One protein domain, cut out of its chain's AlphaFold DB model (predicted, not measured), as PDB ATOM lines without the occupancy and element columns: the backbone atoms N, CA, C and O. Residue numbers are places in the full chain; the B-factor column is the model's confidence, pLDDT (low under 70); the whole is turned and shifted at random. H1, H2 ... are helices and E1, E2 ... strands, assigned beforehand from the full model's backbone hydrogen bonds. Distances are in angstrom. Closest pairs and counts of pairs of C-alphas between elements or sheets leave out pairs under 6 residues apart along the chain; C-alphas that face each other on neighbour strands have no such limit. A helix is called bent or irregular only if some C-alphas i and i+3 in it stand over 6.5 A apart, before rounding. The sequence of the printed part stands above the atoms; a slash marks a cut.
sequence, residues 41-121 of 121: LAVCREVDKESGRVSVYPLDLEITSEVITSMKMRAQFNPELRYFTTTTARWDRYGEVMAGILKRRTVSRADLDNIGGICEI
ATOM      1  N   LEU A  41     -13.415  29.390  39.417       95.00
ATOM      2  CA  LEU A  41     -13.459  27.943  39.314       95.00
ATOM      3  C   LEU A  41     -14.754  27.559  38.603       95.00
ATOM      4  O   LEU A  41     -15.824  28.064  38.961       95.00
ATOM      5  N   ALA A  42     -14.668  26.646  37.637       97.12
ATOM      6  CA  ALA A  42     -15.848  25.996  37.085       97.12
ATOM      7  C   ALA A  42     -16.183  24.721  37.860       97.12
ATOM      8  O   ALA A  42     -15.306  23.960  38.258       97.12
ATOM      9  N   VAL A  43     -17.475  24.471  38.020       97.19
ATOM     10  CA  VAL A  43     -18.034  23.264  38.618       97.19
ATOM     11  C   VAL A  43     -18.941  22.619  37.583       97.19
ATOM     12  O   VAL A  43     -19.862  23.256  37.071       97.19
ATOM     13  N   CYS A  44     -18.675  21.357  37.267       97.31
ATOM     14  CA  CYS A  44     -19.519  20.555  36.396       97.31
ATOM     15  C   CYS A  44     -20.567  19.829  37.234       97.31
ATOM     16  O   CYS A  44     -20.239  19.215  38.253       97.31
ATOM     17  N   ARG A  45     -21.819  19.877  36.785       96.94
ATOM     18  CA  ARG A  45     -22.896  18.984  37.198       96.94
ATOM     19  C   ARG A  45     -23.251  18.111  36.005       96.94
ATOM     20  O   ARG A  45     -23.691  18.624  34.980       96.94
ATOM     21  N   GLU A  46     -23.115  16.811  36.178       96.06
ATOM     22  CA  GLU A  46     -23.427  15.809  35.169       96.06
ATOM     23  C   GLU A  46     -24.510  14.870  35.691       96.06
ATOM     24  O   GLU A  46     -24.461  14.432  36.843       96.06
ATOM     25  N   VAL A  47     -25.492  14.578  34.847       95.69
ATOM     26  CA  VAL A  47     -26.529  13.584  35.113       95.69
ATOM     27  C   VAL A  47     -26.305  12.395  34.183       95.69
ATOM     28  O   VAL A  47     -26.303  12.518  32.963       95.69
ATOM     29  N   ASP A  48     -26.078  11.221  34.756       94.31
ATOM     30  CA  ASP A  48     -25.936  10.008  33.962       94.31
ATOM     31  C   ASP A  48     -27.284   9.621  33.331       94.31
ATOM     32  O   ASP A  48     -28.285   9.480  34.039       94.31
ATOM     33  N   LYS A  49     -27.320   9.436  32.006       89.12
ATOM     34  CA  LYS A  49     -28.570   9.202  31.257       89.12
ATOM     35  C   LYS A  49     -29.250   7.885  31.608       89.12
ATOM     36  O   LYS A  49     -30.469   7.787  31.507       89.12
ATOM     37  N   GLU A  50     -28.471   6.875  31.977       92.12
ATOM     38  CA  GLU A  50     -28.976   5.520  32.197       92.12
ATOM     39  C   GLU A  50     -29.439   5.326  33.644       92.12
ATOM     40  O   GLU A  50     -30.523   4.807  33.901       92.12
ATOM     41  N   SER A  51     -28.632   5.774  34.605       92.50
ATOM     42  CA  SER A  51     -28.872   5.586  36.038       92.50
ATOM     43  C   SER A  51     -29.531   6.784  36.722       92.50
ATOM     44  O   SER A  51     -30.000   6.653  37.855       92.50
ATOM     45  N   GLY A  52     -29.538   7.961  36.089       90.31
ATOM     46  CA  GLY A  52     -29.993   9.217  36.692       90.31
ATOM     47  C   GLY A  52     -29.100   9.715  37.833       90.31
ATOM     48  O   GLY A  52     -29.496  10.618  38.578       90.31
ATOM     49  N   ARG A  53     -27.913   9.120  38.023       93.81
ATOM     50  CA  ARG A  53     -26.964   9.531  39.065       93.81
ATOM     51  C   ARG A  53     -26.419  10.916  38.748       93.81
ATOM     52  O   ARG A  53     -25.988  11.178  37.631       93.81
ATOM     53  N   VAL A  54     -26.410  11.785  39.756       96.38
ATOM     54  CA  VAL A  54     -25.892  13.150  39.631       96.38
ATOM     55  C   VAL A  54     -24.486  13.226  40.213       96.38
ATOM     56  O   VAL A  54     -24.279  12.998  41.409       96.38
ATOM     57  N   SER A  55     -23.534  13.605  39.370       95.94
ATOM     58  CA  SER A  55     -22.146  13.874  39.731       95.94
ATOM     59  C   SER A  55     -21.899  15.376  39.736       95.94
ATOM     60  O   SER A  55     -22.359  16.096  38.855       95.94
ATOM     61  N   VAL A  56     -21.176  15.863  40.747       97.38
ATOM     62  CA  VAL A  56     -20.784  17.273  40.854       97.38
ATOM     63  C   VAL A  56     -19.323  17.337  41.248       97.38
ATOM     64  O   VAL A  56     -18.948  16.745  42.262       97.38
ATOM     65  N   TYR A  57     -18.518  18.035  40.456       96.44
ATOM     66  CA  TYR A  57     -17.074  18.107  40.656       96.44
ATOM     67  C   TYR A  57     -16.489  19.410  40.092       96.44
ATOM     68  O   TYR A  57     -16.998  19.941  39.097       96.44
ATOM     69  N   PRO A  58     -15.436  19.953  40.725       96.50
ATOM     70  CA  PRO A  58     -14.715  21.100  40.197       96.50
ATOM     71  C   PRO A  58     -13.918  20.701  38.950       96.50
ATOM     72  O   PRO A  58     -13.501  19.550  38.806       96.50
ATOM     73  N   LEU A  59     -13.695  21.656  38.055       95.69
ATOM     74  CA  LEU A  59     -12.839  21.491  36.887       95.69
ATOM     75  C   LEU A  59     -11.504  22.186  37.141       95.69
ATOM     76  O   LEU A  59     -11.473  23.375  37.455       95.69
ATOM     77  N   ASP A  60     -10.414  21.441  36.978       91.62
ATOM     78  CA  ASP A  60      -9.049  21.955  37.096       91.62
ATOM     79  C   ASP A  60      -8.615  22.599  35.774       91.62
ATOM     80  O   ASP A  60      -7.949  21.994  34.935       91.62
ATOM     81  N   LEU A  61      -9.124  23.806  35.525       91.50
ATOM     82  CA  LEU A  61      -8.811  24.599  34.340       91.50
ATOM     83  C   LEU A  61      -8.926  26.094  34.641       91.50
ATOM     84  O   LEU A  61      -9.663  26.515  35.534       91.50
ATOM     85  N   GLU A  62      -8.205  26.909  33.874       90.75
ATOM     86  CA  GLU A  62      -8.347  28.361  33.944       90.75
ATOM     87  C   GLU A  62      -9.598  28.810  33.179       90.75
ATOM     88  O   GLU A  62      -9.851  28.394  32.046       90.75
ATOM     89  N   ILE A  63     -10.395  29.679  33.801       92.81
ATOM     90  CA  ILE A  63     -11.611  30.213  33.189       92.81
ATOM     91  C   ILE A  63     -11.251  31.333  32.214       92.81
ATOM     92  O   ILE A  63     -11.035  32.477  32.617       92.81
ATOM     93  N   THR A  64     -11.249  31.000  30.925       93.62
ATOM     94  CA  THR A  64     -11.142  31.955  29.811       93.62
ATOM     95  C   THR A  64     -12.469  32.082  29.051       93.62
ATOM     96  O   THR A  64     -13.408  31.305  29.252       93.62
ATOM     97  N   SER A  65     -12.563  33.058  28.145       93.50
ATOM     98  CA  SER A  65     -13.727  33.256  27.270       93.50
ATOM     99  C   SER A  65     -14.024  32.053  26.370       93.50
ATOM    100  O   SER A  65     -15.186  31.699  26.159       93.50
ATOM    101  N   GLU A  66     -12.983  31.410  25.853       95.94
ATOM    102  CA  GLU A  66     -13.050  30.233  24.992       95.94
ATOM    103  C   GLU A  66     -13.601  29.047  25.776       95.94
ATOM    104  O   GLU A  66     -14.531  28.387  25.319       95.94
ATOM    105  N   VAL A  67     -13.101  28.840  26.998       95.31
ATOM    106  CA  VAL A  67     -13.581  27.779  27.887       95.31
ATOM    107  C   VAL A  67     -15.055  27.977  28.231       95.31
ATOM    108  O   VAL A  67     -15.841  27.035  28.114       95.31
ATOM    109  N   ILE A  68     -15.458  29.202  28.587       95.69
ATOM    110  CA  ILE A  68     -16.867  29.540  28.837       95.69
ATOM    111  C   ILE A  68     -17.720  29.237  27.599       95.69
ATOM    112  O   ILE A  68     -18.786  28.631  27.709       95.69
ATOM    113  N   THR A  69     -17.247  29.620  26.414       96.50
ATOM    114  CA  THR A  69     -17.952  29.377  25.149       96.50
ATOM    115  C   THR A  69     -18.111  27.880  24.878       96.50
ATOM    116  O   THR A  69     -19.210  27.424  24.562       96.50
ATOM    117  N   SER A  70     -17.052  27.091  25.064       95.44
ATOM    118  CA  SER A  70     -17.104  25.635  24.916       95.44
ATOM    119  C   SER A  70     -18.049  24.983  25.927       95.44
ATOM    120  O   SER A  70     -18.798  24.079  25.558       95.44
ATOM    121  N   MET A  71     -18.061  25.439  27.183       96.75
ATOM    122  CA  MET A  71     -18.988  24.950  28.211       96.75
ATOM    123  C   MET A  71     -20.445  25.222  27.834       96.75
ATOM    124  O   MET A  71     -21.262  24.302  27.888       96.75
ATOM    125  N   LYS A  72     -20.755  26.440  27.367       95.62
ATOM    126  CA  LYS A  72     -22.094  26.795  26.869       95.62
ATOM    127  C   LYS A  72     -22.533  25.890  25.728       95.62
ATOM    128  O   LYS A  72     -23.623  25.330  25.782       95.62
ATOM    129  N   MET A  73     -21.674  25.699  24.723       96.56
ATOM    130  CA  MET A  73     -21.988  24.807  23.604       96.56
ATOM    131  C   MET A  73     -22.237  23.374  24.085       96.56
ATOM    132  O   MET A  73     -23.227  22.759  23.701       96.56
ATOM    133  N   ARG A  74     -21.384  22.836  24.967       96.00
ATOM    134  CA  ARG A  74     -21.556  21.476  25.504       96.00
ATOM    135  C   ARG A  74     -22.872  21.310  26.262       96.00
ATOM    136  O   ARG A  74     -23.549  20.315  26.029       96.00
ATOM    137  N   ALA A  75     -23.238  22.261  27.118       95.44
ATOM    138  CA  ALA A  75     -24.508  22.235  27.847       95.44
ATOM    139  C   ALA A  75     -25.719  22.383  26.907       95.44
ATOM    140  O   ALA A  75     -26.748  21.744  27.110       95.44
ATOM    141  N   GLN A  76     -25.587  23.164  25.830       95.19
ATOM    142  CA  GLN A  76     -26.633  23.308  24.818       95.19
ATOM    143  C   GLN A  76     -26.893  21.998  24.055       95.19
ATOM    144  O   GLN A  76     -28.046  21.669  23.781       95.19
ATOM    145  N   PHE A  77     -25.840  21.250  23.708       95.56
ATOM    146  CA  PHE A  77     -25.966  19.983  22.971       95.56
ATOM    147  C   PHE A  77     -26.141  18.752  23.873       95.56
ATOM    148  O   PHE A  77     -26.516  17.687  23.382       95.56
ATOM    149  N   ASN A  78     -25.887  18.872  25.176       94.06
ATOM    150  CA  ASN A  78     -26.090  17.804  26.147       94.06
ATOM    151  C   ASN A  78     -26.786  18.347  27.408       94.06
ATOM    152  O   ASN A  78     -26.098  18.845  28.300       94.06
ATOM    153  N   PRO A  79     -28.124  18.211  27.520       90.06
ATOM    154  CA  PRO A  79     -28.895  18.784  28.630       90.06
ATOM    155  C   PRO A  79     -28.556  18.172  29.998       90.06
ATOM    156  O   PRO A  79     -28.893  18.741  31.036       90.06
ATOM    157  N   GLU A  80     -27.867  17.032  30.012       94.25
ATOM    158  CA  GLU A  80     -27.388  16.402  31.239       94.25
ATOM    159  C   GLU A  80     -26.180  17.115  31.860       94.25
ATOM    160  O   GLU A  80     -25.870  16.898  33.033       94.25
ATOM    161  N   LEU A  81     -25.492  17.959  31.082       95.50
ATOM    162  CA  LEU A  81     -24.356  18.748  31.535       95.50
ATOM    163  C   LEU A  81     -24.808  20.168  31.855       95.50
ATOM    164  O   LEU A  81     -25.340  20.880  31.008       95.50
ATOM    165  N   ARG A  82     -24.531  20.600  33.080       96.12
ATOM    166  CA  ARG A  82     -24.698  21.987  33.519       96.12
ATOM    167  C   ARG A  82     -23.394  22.462  34.137       96.12
ATOM    168  O   ARG A  82     -22.771  21.736  34.911       96.12
ATOM    169  N   TYR A  83     -22.989  23.680  33.803       97.12
ATOM    170  CA  TYR A  83     -21.749  24.266  34.299       97.12
ATOM    171  C   TYR A  83     -22.052  25.473  35.168       97.12
ATOM    172  O   TYR A  83     -22.907  26.295  34.845       97.12
ATOM    173  N   PHE A  84     -21.315  25.591  36.264       96.62
ATOM    174  CA  PHE A  84     -21.417  26.707  37.188       96.62
ATOM    175  C   PHE A  84     -20.049  27.342  37.393       96.62
ATOM    176  O   PHE A  84     -19.030  26.665  37.309       96.62
ATOM    177  N   THR A  85     -20.024  28.629  37.706       95.38
ATOM    178  CA  THR A  85     -18.828  29.350  38.142       95.38
ATOM    179  C   THR A  85     -18.971  29.797  39.583       95.38
ATOM    180  O   THR A  85     -20.035  30.239  40.021       95.38
ATOM    181  N   THR A  86     -17.881  29.696  40.330       95.00
ATOM    182  CA  THR A  86     -17.726  30.288  41.658       95.00
ATOM    183  C   THR A  86     -16.273  30.725  41.844       95.00
ATOM    184  O   THR A  86     -15.465  30.619  40.922       95.00
ATOM    185  N   THR A  87     -15.919  31.249  43.012       93.56
ATOM    186  CA  THR A  87     -14.524  31.555  43.339       93.56
ATOM    187  C   THR A  87     -13.875  30.368  44.039       93.56
ATOM    188  O   THR A  87     -14.521  29.695  44.845       93.56
ATOM    189  N   THR A  88     -12.586  30.135  43.786       92.56
ATOM    190  CA  THR A  88     -11.824  29.053  44.436       92.56
ATOM    191  C   THR A  88     -11.921  29.158  45.959       92.56
ATOM    192  O   THR A  88     -12.299  28.200  46.617       92.56
ATOM    193  N   ALA A  89     -11.761  30.365  46.512       91.19
ATOM    194  CA  ALA A  89     -11.880  30.610  47.951       91.19
ATOM    195  C   ALA A  89     -13.251  30.222  48.542       91.19
ATOM    196  O   ALA A  89     -13.340  29.821  49.704       91.19
ATOM    197  N   ARG A  90     -14.340  30.359  47.769       92.38
ATOM    198  CA  ARG A  90     -15.677  29.945  48.213       92.38
ATOM    199  C   ARG A  90     -15.831  28.433  48.139       92.38
ATOM    200  O   ARG A  90     -16.380  27.847  49.068       92.38
ATOM    201  N   TRP A  91     -15.333  27.824  47.067       94.00
ATOM    202  CA  TRP A  91     -15.354  26.377  46.896       94.00
ATOM    203  C   TRP A  91     -14.527  25.658  47.964       94.00
ATOM    204  O   TRP A  91     -15.019  24.715  48.568       94.00
ATOM    205  N   ASP A  92     -13.332  26.150  48.289       93.12
ATOM    206  CA  ASP A  92     -12.485  25.552  49.328       93.12
ATOM    207  C   ASP A  92     -13.163  25.566  50.705       93.12
ATOM    208  O   ASP A  92     -12.983  24.654  51.508       93.12
ATOM    209  N   ARG A  93     -13.975  26.594  50.985       93.56
ATOM    210  CA  ARG A  93     -14.661  26.740  52.275       93.56
ATOM    211  C   ARG A  93     -16.010  26.020  52.339       93.56
ATOM    212  O   ARG A  93     -16.387  25.551  53.408       93.56
ATOM    213  N   TYR A  94     -16.761  25.977  51.239       94.19
ATOM    214  CA  TYR A  94     -18.164  25.532  51.229       94.19
ATOM    215  C   TYR A  94     -18.480  24.482  50.155       94.19
ATOM    216  O   TYR A  94     -19.651  24.172  49.927       94.19
ATOM    217  N   GLY A  95     -17.465  23.925  49.495       93.75
ATOM    218  CA  GLY A  95     -17.609  23.058  48.325       93.75
ATOM    219  C   GLY A  95     -18.473  21.830  48.577       93.75
ATOM    220  O   GLY A  95     -19.311  21.505  47.743       93.75
ATOM    221  N   GLU A  96     -18.367  21.199  49.748       94.50
ATOM    222  CA  GLU A  96     -19.214  20.050  50.100       94.50
ATOM    223  C   GLU A  96     -20.701  20.419  50.185       94.50
ATOM    224  O   GLU A  96     -21.553  19.710  49.648       94.50
ATOM    225  N   VAL A  97     -21.020  21.560  50.804       93.25
ATOM    226  CA  VAL A  97     -22.399  22.055  50.933       93.25
ATOM    227  C   VAL A  97     -22.951  22.448  49.564       93.25
ATOM    228  O   VAL A  97     -24.061  22.052  49.201       93.25
ATOM    229  N   MET A  98     -22.158  23.181  48.779       94.44
ATOM    230  CA  MET A  98     -22.518  23.578  47.417       94.44
ATOM    231  C   MET A  98     -22.756  22.345  46.537       94.44
ATOM    232  O   MET A  98     -23.797  22.244  45.888       94.44
ATOM    233  N   ALA A  99     -21.850  21.364  46.571       95.06
ATOM    234  CA  ALA A  99     -21.998  20.105  45.849       95.06
ATOM    235  C   ALA A  99     -23.233  19.319  46.310       95.06
ATOM    236  O   ALA A  99     -23.943  18.765  45.474       95.06
ATOM    237  N   GLY A 100     -23.535  19.300  47.611       94.62
ATOM    238  CA  GLY A 100     -24.737  18.663  48.152       94.62
ATOM    239  C   GLY A 100     -26.034  19.250  47.584       94.62
ATOM    240  O   GLY A 100     -26.956  18.507  47.249       94.62
ATOM    241  N   ILE A 101     -26.092  20.571  47.404       93.38
ATOM    242  CA  ILE A 101     -27.242  21.239  46.780       93.38
ATOM    243  C   ILE A 101     -27.286  20.952  45.276       93.38
ATOM    244  O   ILE A 101     -28.344  20.614  44.749       93.38
ATOM    245  N   LEU A 102     -26.146  21.015  44.585       94.94
ATOM    246  CA  LEU A 102     -26.069  20.765  43.141       94.94
ATOM    247  C   LEU A 102     -26.381  19.304  42.755       94.94
ATOM    248  O   LEU A 102     -26.864  19.049  41.648       94.94
ATOM    249  N   LYS A 103     -26.159  18.352  43.671       95.12
ATOM    250  CA  LYS A 103     -26.519  16.930  43.517       95.12
ATOM    251  C   LYS A 103     -28.023  16.659  43.615       95.12
ATOM    252  O   LYS A 103     -28.451  15.536  43.353       95.12
ATOM    253  N   ARG A 104     -28.846  17.650  43.979       91.31
ATOM    254  CA  ARG A 104     -30.308  17.494  43.983       91.31
ATOM    255  C   ARG A 104     -30.816  17.167  42.576       91.31
ATOM    256  O   ARG A 104     -30.274  17.618  41.561       91.31
ATOM    257  N   ARG A 105     -31.915  16.407  42.531       85.06
ATOM    258  CA  ARG A 105     -32.587  16.008  41.283       85.06
ATOM    259  C   ARG A 105     -32.935  17.222  40.420       85.06
ATOM    260  O   ARG A 105     -32.696  17.208  39.217       85.06
ATOM    261  N   THR A 106     -33.406  18.285  41.064       85.50
ATOM    262  CA  THR A 106     -33.702  19.568  40.433       85.50
ATOM    263  C   THR A 106     -32.952  20.665  41.176       85.50
ATOM    264  O   THR A 106     -32.996  20.718  42.402       85.50
ATOM    265  N   VAL A 107     -32.267  21.526  40.425       90.44
ATOM    266  CA  VAL A 107     -31.593  22.727  40.936       90.44
ATOM    267  C   VAL A 107     -32.213  23.916  40.222       90.44
ATOM    268  O   VAL A 107     -32.036  24.058  39.006       90.44
ATOM    269  N   SER A 108     -32.973  24.712  40.969       91.06
ATOM    270  CA  SER A 108     -33.640  25.918  40.484       91.06
ATOM    271  C   SER A 108     -32.738  27.144  40.613       91.06
ATOM    272  O   SER A 108     -31.726  27.125  41.312       91.06
ATOM    273  N   ARG A 109     -33.129  28.252  39.979       89.25
ATOM    274  CA  ARG A 109     -32.421  29.528  40.139       89.25
ATOM    275  C   ARG A 109     -32.468  30.043  41.581       89.25
ATOM    276  O   ARG A 109     -31.451  30.497  42.084       89.25
ATOM    277  N   ALA A 110     -33.593  29.848  42.272       90.75
ATOM    278  CA  ALA A 110     -33.731  30.199  43.684       90.75
ATOM    279  C   ALA A 110     -32.770  29.401  44.585       90.75
ATOM    280  O   ALA A 110     -32.260  29.940  45.564       90.75
ATOM    281  N   ASP A 111     -32.474  28.136  44.258       90.69
ATOM    282  CA  ASP A 111     -31.452  27.367  44.983       90.69
ATOM    283  C   ASP A 111     -30.062  28.004  44.831       90.69
ATOM    284  O   ASP A 111     -29.322  28.093  45.809       90.69
ATOM    285  N   LEU A 112     -29.716  28.476  43.628       90.69
ATOM    286  CA  LEU A 112     -28.440  29.150  43.358       90.69
ATOM    287  C   LEU A 112     -28.347  30.498  44.078       90.69
ATOM    288  O   LEU A 112     -27.314  30.802  44.675       90.69
ATOM    289  N   ASP A 113     -29.435  31.269  44.080       90.44
ATOM    290  CA  ASP A 113     -29.510  32.547  44.788       90.44
ATOM    291  C   ASP A 113     -29.341  32.349  46.305       90.44
ATOM    292  O   ASP A 113     -28.604  33.095  46.950       90.44
ATOM    293  N   ASN A 114     -29.935  31.286  46.863       88.06
ATOM    294  CA  ASN A 114     -29.779  30.913  48.274       88.06
ATOM    295  C   ASN A 114     -28.365  30.419  48.619       88.06
ATOM    296  O   ASN A 114     -27.888  30.662  49.727       88.06
ATOM    297  N   ILE A 115     -27.679  29.731  47.696       88.94
ATOM    298  CA  ILE A 115     -26.257  29.394  47.866       88.94
ATOM    299  C   ILE A 115     -25.423  30.679  47.899       88.94
ATOM    300  O   ILE A 115     -24.511  30.804  48.721       88.94
ATOM    301  N   GLY A 116     -25.720  31.620  46.998       86.75
ATOM    302  CA  GLY A 116     -24.978  32.860  46.790       86.75
ATOM    303  C   GLY A 116     -23.562  32.627  46.247       86.75
ATOM    304  O   GLY A 116     -22.923  31.608  46.510       86.75
ATOM    305  N   GLY A 117     -23.023  33.584  45.486       90.19
ATOM    306  CA  GLY A 117     -21.642  33.509  44.980       90.19
ATOM    307  C   GLY A 117     -21.368  32.333  44.028       90.19
ATOM    308  O   GLY A 117     -20.217  31.910  43.896       90.19
ATOM    309  N   ILE A 118     -22.413  31.800  43.396       94.25
ATOM    310  CA  ILE A 118     -22.364  30.807  42.324       94.25
ATOM    311  C   ILE A 118     -23.250  31.290  41.171       94.25
ATOM    312  O   ILE A 118     -24.289  31.903  41.413       94.25
ATOM    313  N   CYS A 119     -22.843  31.039  39.931       93.50
ATOM    314  CA  CYS A 119     -23.597  31.417  38.737       93.50
ATOM    315  C   CYS A 119     -23.606  30.267  37.729       93.50
ATOM    316  O   CYS A 119     -22.584  29.611  37.557       93.50
ATOM    317  N   GLU A 120     -24.730  30.024  37.061       94.62
ATOM    318  CA  GLU A 120     -24.799  29.085  35.937       94.62
ATOM    319  C   GLU A 120     -24.259  29.747  34.661       94.62
ATOM    320  O   GLU A 120     -24.510  30.932  34.431       94.62
ATOM    321  N   ILE A 121     -23.476  28.997  33.878       92.62
ATOM    322  CA  ILE A 121     -22.818  29.478  32.653       92.62
ATOM    323  C   ILE A 121     -23.769  29.428  31.462       92.62
ATOM    324  O   ILE A 121     -24.331  28.344  31.200       92.62
TER     325      ILE A 121
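Overview. This is residues 41 to 121 of the 121 residues of an uncharacterized protein of Clostridiales bacterium 59_14 (UniProt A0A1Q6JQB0). A strongly twisted sheet of four strands, E2 - E1 - E3 - E4, makes the middle layer, with the helix H1 over one face and the irregular helix H2, the longest helix by residues with 15, over the other. The short helix H3 only grazes the sheet, and the short strand E4 closes one edge. The printed part has 81 residues, with three named helices and four named strands in the order E1 E2 H1 E3 H2 H3 E4; the sheet is all antiparallel and the class is mixed, helices and strands. It is compact, with a radius of gyration of the C-alphas of 12.1 A and spans of 33 by 29 by 22 A.

Along the chain. E1, residues 41 to 47, begins at C-alpha 41 (-13.459, 27.943, 39.314) and is 19.9 A long. E2 is residues 54 to 59, 15.7 A. H1, residues 65 to 77, measures 18.6 A and E3, residues 81 to 87, 20.0 A. H2, residues 88 to 102, measures 16.5 A and is irregular: C-alphas 93 and 96 are 8.4 A apart. H3 is residues 109 to 115, and E4, residues 118 to 120, ends at C-alpha 120 (-24.799, 29.085, 35.937).

Arrangement. E1 and E2 form an antiparallel hairpin, with N 46 and O 55 2.9 A apart, within hydrogen-bond range. Inner strands E1 and E3 are antiparallel, with N 43 and O 84 at 2.8 A. E4, an edge strand like E2, is antiparallel to E3, with N 85 and O 119 at 2.7 A. E2, H1 and E3 form a split strand-helix-strand unit, two strands running the same way with E1 between them, and its crossover is right-handed. H1 is over E3 at a height over the sheet of 9.8 A and runs along the strands, at 8 degrees to E3 on the local plane; their closest C-alphas, of Ala 75 and Leu 81, are 5.1 A apart. H2 is on the opposite face, giving three layers, helices on both faces of a sheet; its closest C-alphas to E2 are those of Ala 99 and Val 56, 5.9 A. H3 only grazes the sheet with residues 109 to 113, and is close to but not clearly touching H2, the closest C-alphas, of Met 98 and Ile 115, being 6.9 A apart. H1 is apart from H2 and H3. Every O i to N i+4 pair is within hydrogen-bond range in H1 and H3, and 8 of 11 are in H2.

Size, cuts and confidence. The C-alphas farthest apart, of Glu 50 and Ala 89, are 34.2 A from each other. The sheet is only just strongly twisted, its C-alphas lying up to 4.5 A off the best plane. The printed part has no cut and no long link, and no printed residue is under 70 in pLDDT.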